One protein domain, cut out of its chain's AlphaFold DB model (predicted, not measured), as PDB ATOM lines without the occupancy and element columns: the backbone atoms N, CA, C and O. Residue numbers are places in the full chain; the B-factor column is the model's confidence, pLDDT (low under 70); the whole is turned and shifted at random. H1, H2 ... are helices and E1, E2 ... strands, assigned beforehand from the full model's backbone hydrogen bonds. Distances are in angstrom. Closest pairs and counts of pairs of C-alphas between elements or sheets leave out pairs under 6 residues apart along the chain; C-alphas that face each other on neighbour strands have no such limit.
ATOM      1  N   ILE A   4      25.389   9.984   6.653       95.31
ATOM      2  CA  ILE A   4      26.759   9.476   6.513       95.31
ATOM      3  C   ILE A   4      26.740   8.068   5.912       95.31
ATOM      4  O   ILE A   4      27.425   7.802   4.928       95.31
ATOM      5  N   GLU A   5      25.888   7.191   6.434       96.19
ATOM      6  CA  GLU A   5      25.733   5.819   5.948       96.19
ATOM      7  C   GLU A   5      25.242   5.805   4.489       96.19
ATOM      8  O   GLU A   5      25.749   5.055   3.655       96.19
ATOM      9  N   LYS A   6      24.324   6.719   4.129       96.25
ATOM     10  CA  LYS A   6      23.864   6.903   2.740       96.25
ATOM     11  C   LYS A   6      24.942   7.440   1.802       96.25
ATOM     12  O   LYS A   6      24.908   7.103   0.616       96.25
ATOM     13  N   ALA A   7      25.840   8.292   2.304       95.88
ATOM     14  CA  ALA A   7      26.976   8.817   1.548       95.88
ATOM     15  C   ALA A   7      28.003   7.716   1.247       95.88
ATOM     16  O   ALA A   7      28.576   7.704   0.161       95.88
ATOM     17  N   ARG A   8      28.175   6.772   2.181       95.25
ATOM     18  CA  ARG A   8      29.051   5.597   2.058       95.25
ATOM     19  C   ARG A   8      28.416   4.418   1.317       95.25
ATOM     20  O   ARG A   8      29.117   3.486   0.942       95.25
ATOM     21  N   GLY A   9      27.101   4.455   1.101       96.75
ATOM     22  CA  GLY A   9      26.370   3.400   0.399       96.75
ATOM     23  C   GLY A   9      26.122   2.161   1.250       96.75
ATOM     24  O   GLY A   9      26.013   1.066   0.709       96.75
ATOM     25  N   GLU A  10      26.039   2.307   2.571       96.94
ATOM     26  CA  GLU A  10      25.816   1.184   3.489       96.94
ATOM     27  C   GLU A  10      24.426   0.537   3.316       96.94
ATOM     28  O   GLU A  10      24.247  -0.627   3.664       96.94
ATOM     29  N   ASP A  11      23.462   1.251   2.724       96.06
ATOM     30  CA  ASP A  11      22.154   0.731   2.294       96.06
ATOM     31  C   ASP A  11      22.179  -0.049   0.977       96.06
ATOM     32  O   ASP A  11      21.169  -0.654   0.617       96.06
ATOM     33  N   LEU A  12      23.274  -0.007   0.219       97.62
ATOM     34  CA  LEU A  12      23.337  -0.683  -1.070       97.62
ATOM     35  C   LEU A  12      23.514  -2.202  -0.895       97.62
ATOM     36  O   LEU A  12      24.150  -2.663   0.064       97.62
ATOM     37  N   PRO A  13      23.002  -3.010  -1.842       98.12
ATOM     38  CA  PRO A  13      23.239  -4.450  -1.846       98.12
ATOM     39  C   PRO A  13      24.740  -4.761  -1.915       98.12
ATOM     40  O   PRO A  13      25.537  -3.971  -2.427       98.12
ATOM     41  N   ALA A  14      25.130  -5.931  -1.396       98.50
ATOM     42  CA  ALA A  14      26.537  -6.313  -1.252       98.50
ATOM     43  C   ALA A  14      27.375  -6.169  -2.544       98.50
ATOM     44  O   ALA A  14      28.454  -5.586  -2.439       98.50
ATOM     45  N   PRO A  15      26.893  -6.561  -3.745       98.62
ATOM     46  CA  PRO A  15      27.650  -6.350  -4.978       98.62
ATOM     47  C   PRO A  15      27.966  -4.874  -5.260       98.62
ATOM     48  O   PRO A  15      29.075  -4.535  -5.647       98.62
ATOM     49  N   LEU A  16      27.040  -3.945  -5.008       98.44
ATOM     50  CA  LEU A  16      27.309  -2.523  -5.252       98.44
ATOM     51  C   LEU A  16      28.230  -1.907  -4.203       98.44
ATOM     52  O   LEU A  16      29.031  -1.038  -4.538       98.44
ATOM     53  N   ARG A  17      28.166  -2.372  -2.950       98.31
ATOM     54  CA  ARG A  17      29.166  -1.999  -1.940       98.31
ATOM     55  C   ARG A  17      30.555  -2.480  -2.346       98.31
ATOM     56  O   ARG A  17      31.508  -1.721  -2.213       98.31
ATOM     57  N   TYR A  18      30.653  -3.690  -2.895       98.44
ATOM     58  CA  TYR A  18      31.896  -4.204  -3.462       98.44
ATOM     59  C   TYR A  18      32.397  -3.328  -4.622       98.44
ATOM     60  O   TYR A  18      33.532  -2.861  -4.590       98.44
ATOM     61  N   LEU A  19      31.524  -2.971  -5.570       98.12
ATOM     62  CA  LEU A  19      31.879  -2.077  -6.677       98.12
ATOM     63  C   LEU A  19      32.401  -0.707  -6.208       98.12
ATOM     64  O   LEU A  19      33.310  -0.153  -6.822       98.12
ATOM     65  N   LEU A  20      31.838  -0.146  -5.133       97.38
ATOM     66  CA  LEU A  20      32.303   1.124  -4.562       97.38
ATOM     67  C   LEU A  20      33.703   1.021  -3.943       97.38
ATOM     68  O   LEU A  20      34.458   1.991  -4.013       97.38
ATOM     69  N   VAL A  21      34.058  -0.136  -3.375       97.56
ATOM     70  CA  VAL A  21      35.419  -0.408  -2.881       97.56
ATOM     71  C   VAL A  21      36.408  -0.459  -4.046       97.56
ATOM     72  O   VAL A  21      37.461   0.167  -3.977       97.56
ATOM     73  N   GLU A  22      36.035  -1.123  -5.140       97.81
ATOM     74  CA  GLU A  22      36.857  -1.251  -6.354       97.81
ATOM     75  C   GLU A  22      36.935   0.051  -7.171       97.81
ATOM     76  O   GLU A  22      37.810   0.231  -8.019       97.81
ATOM     77  N   ARG A  23      36.028   1.004  -6.913       95.44
ATOM     78  CA  ARG A  23      35.984   2.325  -7.560       95.44
ATOM     79  C   ARG A  23      35.967   3.454  -6.527       95.44
ATOM     80  O   ARG A  23      34.977   4.199  -6.448       95.44
ATOM     81  N   PRO A  24      37.056   3.619  -5.754       94.25
ATOM     82  CA  PRO A  24      37.100   4.568  -4.653       94.25
ATOM     83  C   PRO A  24      36.835   6.000  -5.132       94.25
ATOM     84  O   PRO A  24      37.301   6.431  -6.188       94.25
ATOM     85  N   GLY A  25      36.071   6.754  -4.339       91.88
ATOM     86  CA  GLY A  25      35.705   8.141  -4.645       91.88
ATOM     87  C   GLY A  25      34.492   8.310  -5.568       91.88
ATOM     88  O   GLY A  25      34.120   9.447  -5.869       91.88
ATOM     89  N   SER A  26      33.846   7.218  -5.993       95.62
ATOM     90  CA  SER A  26      32.577   7.269  -6.728       95.62
ATOM     91  C   SER A  26      31.464   7.846  -5.843       95.62
ATOM     92  O   SER A  26      31.131   7.247  -4.821       95.62
ATOM     93  N   PRO A  27      30.871   9.006  -6.183       95.94
ATOM     94  CA  PRO A  27      29.834   9.593  -5.351       95.94
ATOM     95  C   PRO A  27      28.491   8.902  -5.571       95.94
ATOM     96  O   PRO A  27      28.127   8.562  -6.696       95.94
ATOM     97  N   ILE A  28      27.710   8.786  -4.500       97.31
ATOM     98  CA  ILE A  28      26.363   8.225  -4.562       97.31
ATOM     99  C   ILE A  28      25.348   9.360  -4.657       97.31
ATOM    100  O   ILE A  28      25.252  10.223  -3.779       97.31
ATOM    101  N   LEU A  29      24.576   9.340  -5.739       97.06
ATOM    102  CA  LEU A  29      23.475  10.259  -5.991       97.06
ATOM    103  C   LEU A  29      22.152   9.512  -5.821       97.06
ATOM    104  O   LEU A  29      22.036   8.342  -6.179       97.06
ATOM    105  N   ARG A  30      21.148  10.180  -5.260       97.00
ATOM    106  CA  ARG A  30      19.845   9.597  -4.942       97.00
ATOM    107  C   ARG A  30      18.755  10.335  -5.697       97.00
ATOM    108  O   ARG A  30      18.636  11.556  -5.593       97.00
ATOM    109  N   PHE A  31      17.935   9.581  -6.415       97.25
ATOM    110  CA  PHE A  31      16.681  10.096  -6.939       97.25
ATOM    111  C   PHE A  31      15.663  10.249  -5.803       97.25
ATOM    112  O   PHE A  31      15.629   9.456  -4.859       97.25
ATOM    113  N   ARG A  32      14.841  11.290  -5.902       96.38
ATOM    114  CA  ARG A  32      13.751  11.592  -4.981       96.38
ATOM    115  C   ARG A  32      12.591  12.139  -5.792       96.38
ATOM    116  O   ARG A  32      12.743  13.166  -6.446       96.38
ATOM    117  N   ALA A  33      11.444  11.470  -5.730       95.25
ATOM    118  CA  ALA A  33      10.279  11.852  -6.527       95.25
ATOM    119  C   ALA A  33       9.814  13.291  -6.228       95.25
ATOM    120  O   ALA A  33       9.438  14.010  -7.148       95.25
ATOM    121  N   ASP A  34       9.931  13.743  -4.974       96.31
ATOM    122  CA  ASP A  34       9.583  15.104  -4.548       96.31
ATOM    123  C   ASP A  34      10.502  16.198  -5.115       96.31
ATOM    124  O   ASP A  34      10.099  17.356  -5.175       96.31
ATOM    125  N   LEU A  35      11.712  15.852  -5.566       94.25
ATOM    126  CA  LEU A  35      12.623  16.791  -6.236       94.25
ATOM    127  C   LEU A  35      12.396  16.863  -7.758       94.25
ATOM    128  O   LEU A  35      12.972  17.719  -8.439       94.25
ATOM    129  N   GLY A  36      11.570  15.959  -8.291       92.38
ATOM    130  CA  GLY A  36      11.341  15.778  -9.720       92.38
ATOM    131  C   GLY A  36      12.550  15.206 -10.473       92.38
ATOM    132  O   GLY A  36      13.604  14.912  -9.913       92.38
ATOM    133  N   VAL A  37      12.405  15.068 -11.791       91.06
ATOM    134  CA  VAL A  37      13.437  14.485 -12.677       91.06
ATOM    135  C   VAL A  37      14.666  15.384 -12.876       91.06
ATOM    136  O   VAL A  37      15.685  14.940 -13.396       91.06
ATOM    137  N   GLY A  38      14.571  16.658 -12.485       89.31
ATOM    138  CA  GLY A  38      15.599  17.674 -12.715       89.31
ATOM    139  C   GLY A  38      16.671  17.771 -11.630       89.31
ATOM    140  O   GLY A  38      17.573  18.595 -11.777       89.31
ATOM    141  N   HIS A  39      16.589  16.978 -10.557       94.69
ATOM    142  CA  HIS A  39      17.514  17.064  -9.428       94.69
ATOM    143  C   HIS A  39      17.902  15.691  -8.876       94.69
ATOM    144  O   HIS A  39      17.113  14.748  -8.871       94.69
ATOM    145  N   LEU A  40      19.126  15.603  -8.359       96.00
ATOM    146  CA  LEU A  40      19.656  14.433  -7.667       96.00
ATOM    147  C   LEU A  40      20.165  14.841  -6.285       96.00
ATOM    148  O   LEU A  40      20.959  15.772  -6.159       96.00
ATOM    149  N   ARG A  41      19.758  14.117  -5.244       97.19
ATOM    150  CA  ARG A  41      20.234  14.355  -3.881       97.19
ATOM    151  C   ARG A  41      21.575  13.680  -3.652       97.19
ATOM    152  O   ARG A  41      21.710  12.475  -3.848       97.19
ATOM    153  N   ARG A  42      22.547  14.429  -3.145       96.88
ATOM    154  CA  ARG A  42      23.828  13.905  -2.676       96.88
ATOM    155  C   ARG A  42      23.941  14.058  -1.166       96.88
ATOM    156  O   ARG A  42      23.685  15.132  -0.626       96.88
ATOM    157  N   HIS A  43      24.348  12.979  -0.511       96.88
ATOM    158  CA  HIS A  43      24.769  12.983   0.885       96.88
ATOM    159  C   HIS A  43      26.299  13.005   0.944       96.88
ATOM    160  O   HIS A  43      26.958  12.404   0.093       96.88
ATOM    161  N   TYR A  44      26.856  13.697   1.931       96.38
ATOM    162  CA  TYR A  44      28.297  13.802   2.149       96.38
ATOM    163  C   TYR A  44      28.701  13.149   3.473       96.38
ATOM    164  O   TYR A  44      27.895  13.024   4.393       96.38
ATOM    165  N   GLU A  45      29.970  12.754   3.580       94.12
ATOM    166  CA  GLU A  45      30.512  12.112   4.787       94.12
ATOM    167  C   GLU A  45      30.588  13.058   5.996       94.12
ATOM    168  O   GLU A  45      30.626  12.593   7.130       94.12
ATOM    169  N   ASP A  46      30.545  14.375   5.763       94.81
ATOM    170  CA  ASP A  46      30.401  15.405   6.805       94.81
ATOM    171  C   ASP A  46      28.950  15.535   7.324       94.81
ATOM    172  O   ASP A  46      28.653  16.403   8.141       94.81
ATOM    173  N   GLY A  47      28.029  14.697   6.831       94.69
ATOM    174  CA  GLY A  47      26.606  14.707   7.169       94.69
ATOM    175  C   GLY A  47      25.776  15.736   6.395       94.69
ATOM    176  O   GLY A  47      24.546  15.705   6.481       94.69
ATOM    177  N   SER A  48      26.404  16.622   5.614       96.50
ATOM    178  CA  SER A  48      25.684  17.601   4.798       96.50
ATOM    179  C   SER A  48      24.964  16.944   3.614       96.50
ATOM    180  O   SER A  48      25.284  15.835   3.174       96.50
ATOM    181  N   VAL A  49      23.952  17.640   3.095       97.06
ATOM    182  CA  VAL A  49      23.112  17.189   1.980       97.06
ATOM    183  C   VAL A  49      22.997  18.315   0.962       97.06
ATOM    184  O   VAL A  49      22.920  19.484   1.337       97.06
ATOM    185  N   GLN A  50      22.981  17.971  -0.322       96.50
ATOM    186  CA  GLN A  50      22.784  18.933  -1.401       96.50
ATOM    187  C   GLN A  50      21.942  18.329  -2.519       96.50
ATOM    188  O   GLN A  50      22.192  17.201  -2.942       96.50
ATOM    189  N   ASP A  51      20.997  19.109  -3.035       96.38
ATOM    190  CA  ASP A  51      20.232  18.759  -4.226       96.38
ATOM    191  C   ASP A  51      20.918  19.386  -5.446       96.38
ATOM    192  O   ASP A  51      21.067  20.603  -5.553       96.38
ATOM    193  N   LEU A  52      21.434  18.533  -6.327       95.12
ATOM    194  CA  LEU A  52      22.217  18.906  -7.501       95.12
ATOM    195  C   LEU A  52      21.300  18.962  -8.718       95.12
ATOM    196  O   LEU A  52      20.576  18.005  -8.985       95.12
ATOM    197  N   SER A  53      21.346  20.059  -9.475       91.56
ATOM    198  CA  SER A  53      20.613  20.165 -10.740       91.56
ATOM    199  C   SER A  53      21.164  19.175 -11.763       91.56
ATOM    200  O   SER A  53      22.368  19.148 -11.990       91.56
ATOM    201  N   ALA A  54      20.281  18.425 -12.419       84.06
ATOM    202  CA  ALA A  54      20.587  17.561 -13.557       84.06
ATOM    203  C   ALA A  54      20.866  18.351 -14.855       84.06
ATOM    204  O   ALA A  54      21.403  17.792 -15.804       84.06
ATOM    205  N   GLN A  55      20.499  19.639 -14.902       79.94
ATOM    206  CA  GLN A  55      20.566  20.487 -16.102       79.94
ATOM    207  C   GLN A  55      21.743  21.479 -16.072       79.94
ATOM    208  O   GLN A  55      22.344  21.763 -17.103       79.94
ATOM    209  N   GLY A  56      22.093  22.006 -14.893       73.94
ATOM    210  CA  GLY A  56      23.176  22.980 -14.692       73.94
ATOM    211  C   GLY A  56      24.465  22.347 -14.168       73.94
ATOM    212  O   GLY A  56      24.992  22.776 -13.141       73.94
ATOM    213  N   LEU A  57      24.939  21.276 -14.809       81.31
ATOM    214  CA  LEU A  57      25.979  20.420 -14.236       81.31
ATOM    215  C   LEU A  57      27.361  21.077 -14.229       81.31
ATOM    216  O   LEU A  57      27.944  21.368 -15.271       81.31
ATOM    217  N   THR A  58      27.958  21.169 -13.039       87.75
ATOM    218  CA  THR A  58      29.417  21.227 -12.914       87.75
ATOM    219  C   THR A  58      29.947  19.799 -12.829       87.75
ATOM    220  O   THR A  58      29.729  19.103 -11.837       87.75
ATOM    221  N   MET A  59      30.643  19.352 -13.874       92.25
ATOM    222  CA  MET A  59      31.121  17.972 -13.968       92.25
ATOM    223  C   MET A  59      32.250  17.663 -12.977       92.25
ATOM    224  O   MET A  59      33.197  18.439 -12.804       92.25
ATOM    225  N   GLY A  60      32.182  16.484 -12.361       93.62
ATOM    226  CA  GLY A  60      33.236  15.929 -11.514       93.62
ATOM    227  C   GLY A  60      32.701  15.144 -10.319       93.62
ATOM    228  O   GLY A  60      31.499  15.041 -10.106       93.62
ATOM    229  N   ILE A  61      33.620  14.610  -9.519       94.62
ATOM    230  CA  ILE A  61      33.294  13.783  -8.343       94.62
ATOM    231  C   ILE A  61      33.348  14.560  -7.013       94.62
ATOM    232  O   ILE A  61      32.865  14.079  -5.991       94.62
ATOM    233  N   GLY A  62      33.888  15.785  -7.013       93.81
ATOM    234  CA  GLY A  62      33.995  16.639  -5.820       93.81
ATOM    235  C   GLY A  62      32.650  17.166  -5.295       93.81
ATOM    236  O   GLY A  62      31.610  16.970  -5.924       93.81
ATOM    237  N   LYS A  63      32.664  17.849  -4.142       94.12
ATOM    238  CA  LYS A  63      31.471  18.476  -3.536       94.12
ATOM    239  C   LYS A  63      30.791  19.432  -4.526       94.12
ATOM    240  O   LYS A  63      31.468  20.189  -5.216       94.12
ATOM    241  N   GLY A  64      29.465  19.360  -4.626       93.75
ATOM    242  CA  GLY A  64      28.665  20.170  -5.551       93.75
ATOM    243  C   GLY A  64      28.741  19.759  -7.021       93.75
ATOM    244  O   GLY A  64      28.263  20.502  -7.874       93.75
ATOM    245  N   ARG A  65      29.349  18.609  -7.337       94.81
ATOM    246  CA  ARG A  65      29.545  18.146  -8.715       94.81
ATOM    247  C   ARG A  65      28.843  16.824  -8.989       94.81
ATOM    248  O   ARG A  65      28.639  16.016  -8.076       94.81
ATOM    249  N   VAL A  66      28.511  16.621 -10.261       94.88
ATOM    250  CA  VAL A  66      27.919  15.386 -10.786       94.88
ATOM    251  C   VAL A  66      28.929  14.702 -11.716       94.88
ATOM    252  O   VAL A  66      29.518  15.371 -12.572       94.88
ATOM    253  N   PRO A  67      29.174  13.390 -11.565       95.50
ATOM    254  CA  PRO A  67      30.089  12.658 -12.434       95.50
ATOM    255  C   PRO A  67      29.679  12.663 -13.905       95.50
ATOM    256  O   PRO A  67      28.499  12.702 -14.251       95.50
ATOM    257  N   ARG A  68      30.677  12.520 -14.784       95.50
ATOM    258  CA  ARG A  68      30.433  12.350 -16.222       95.50
ATOM    259  C   ARG A  68      29.718  11.044 -16.547       95.50
ATOM    260  O   ARG A  68      28.898  11.035 -17.455       95.50
TER     261      ARG A  68
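What this domain is: This is residues 4 to 68 of the 395 residues of an uncharacterized protein of Mesorhizobium plurifarium (UniProt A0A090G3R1). Little regular structure: a two-stranded hairpin, E1 and E2, sits among long loops, with the short helix H1 near the hairpin's turn and H2 farther off at one end. From H2 a long link runs back to the hairpin, residues 29 to 30 pairing antiparallel with residues 41 to 42 of E1; residues 54 to 68 follow E2. The printed part has 65 residues, 24 in named elements, in the order H1, H2, E1, E2, and is mixed, compact, with radius of gyration of the C-alphas 11.8 A and spans of 30 by 23 by 22 A.

Where its parts are: H1, residues 4 to 8, begins at C-alpha 4 (26.759, 9.476, 6.513). H2, residues 14 to 22, is 12.6 A long. E1, residues 39 to 43, and E2, residues 49 to 53, are each 13.3 A long; E2 ends at C-alpha 53 (20.613, 20.165, -10.740).

How they stand to each other: Hairpin E1 and E2 is antiparallel at 154 degrees; N 42 and O 50 are 2.8 A apart, within hydrogen-bond range. The closest C-alphas of H1 and E1, Ala 7 and His 43, are 4.8 A apart. H1 and H2 are apart, and both are apart from E2. In H1 and H2 every O i to N i+4 pair is within hydrogen-bond range.

The domain as a whole: The printed part has no cut. The link H2 to E1 is long, 16 residues. No printed residue is under 70 in pLDDT.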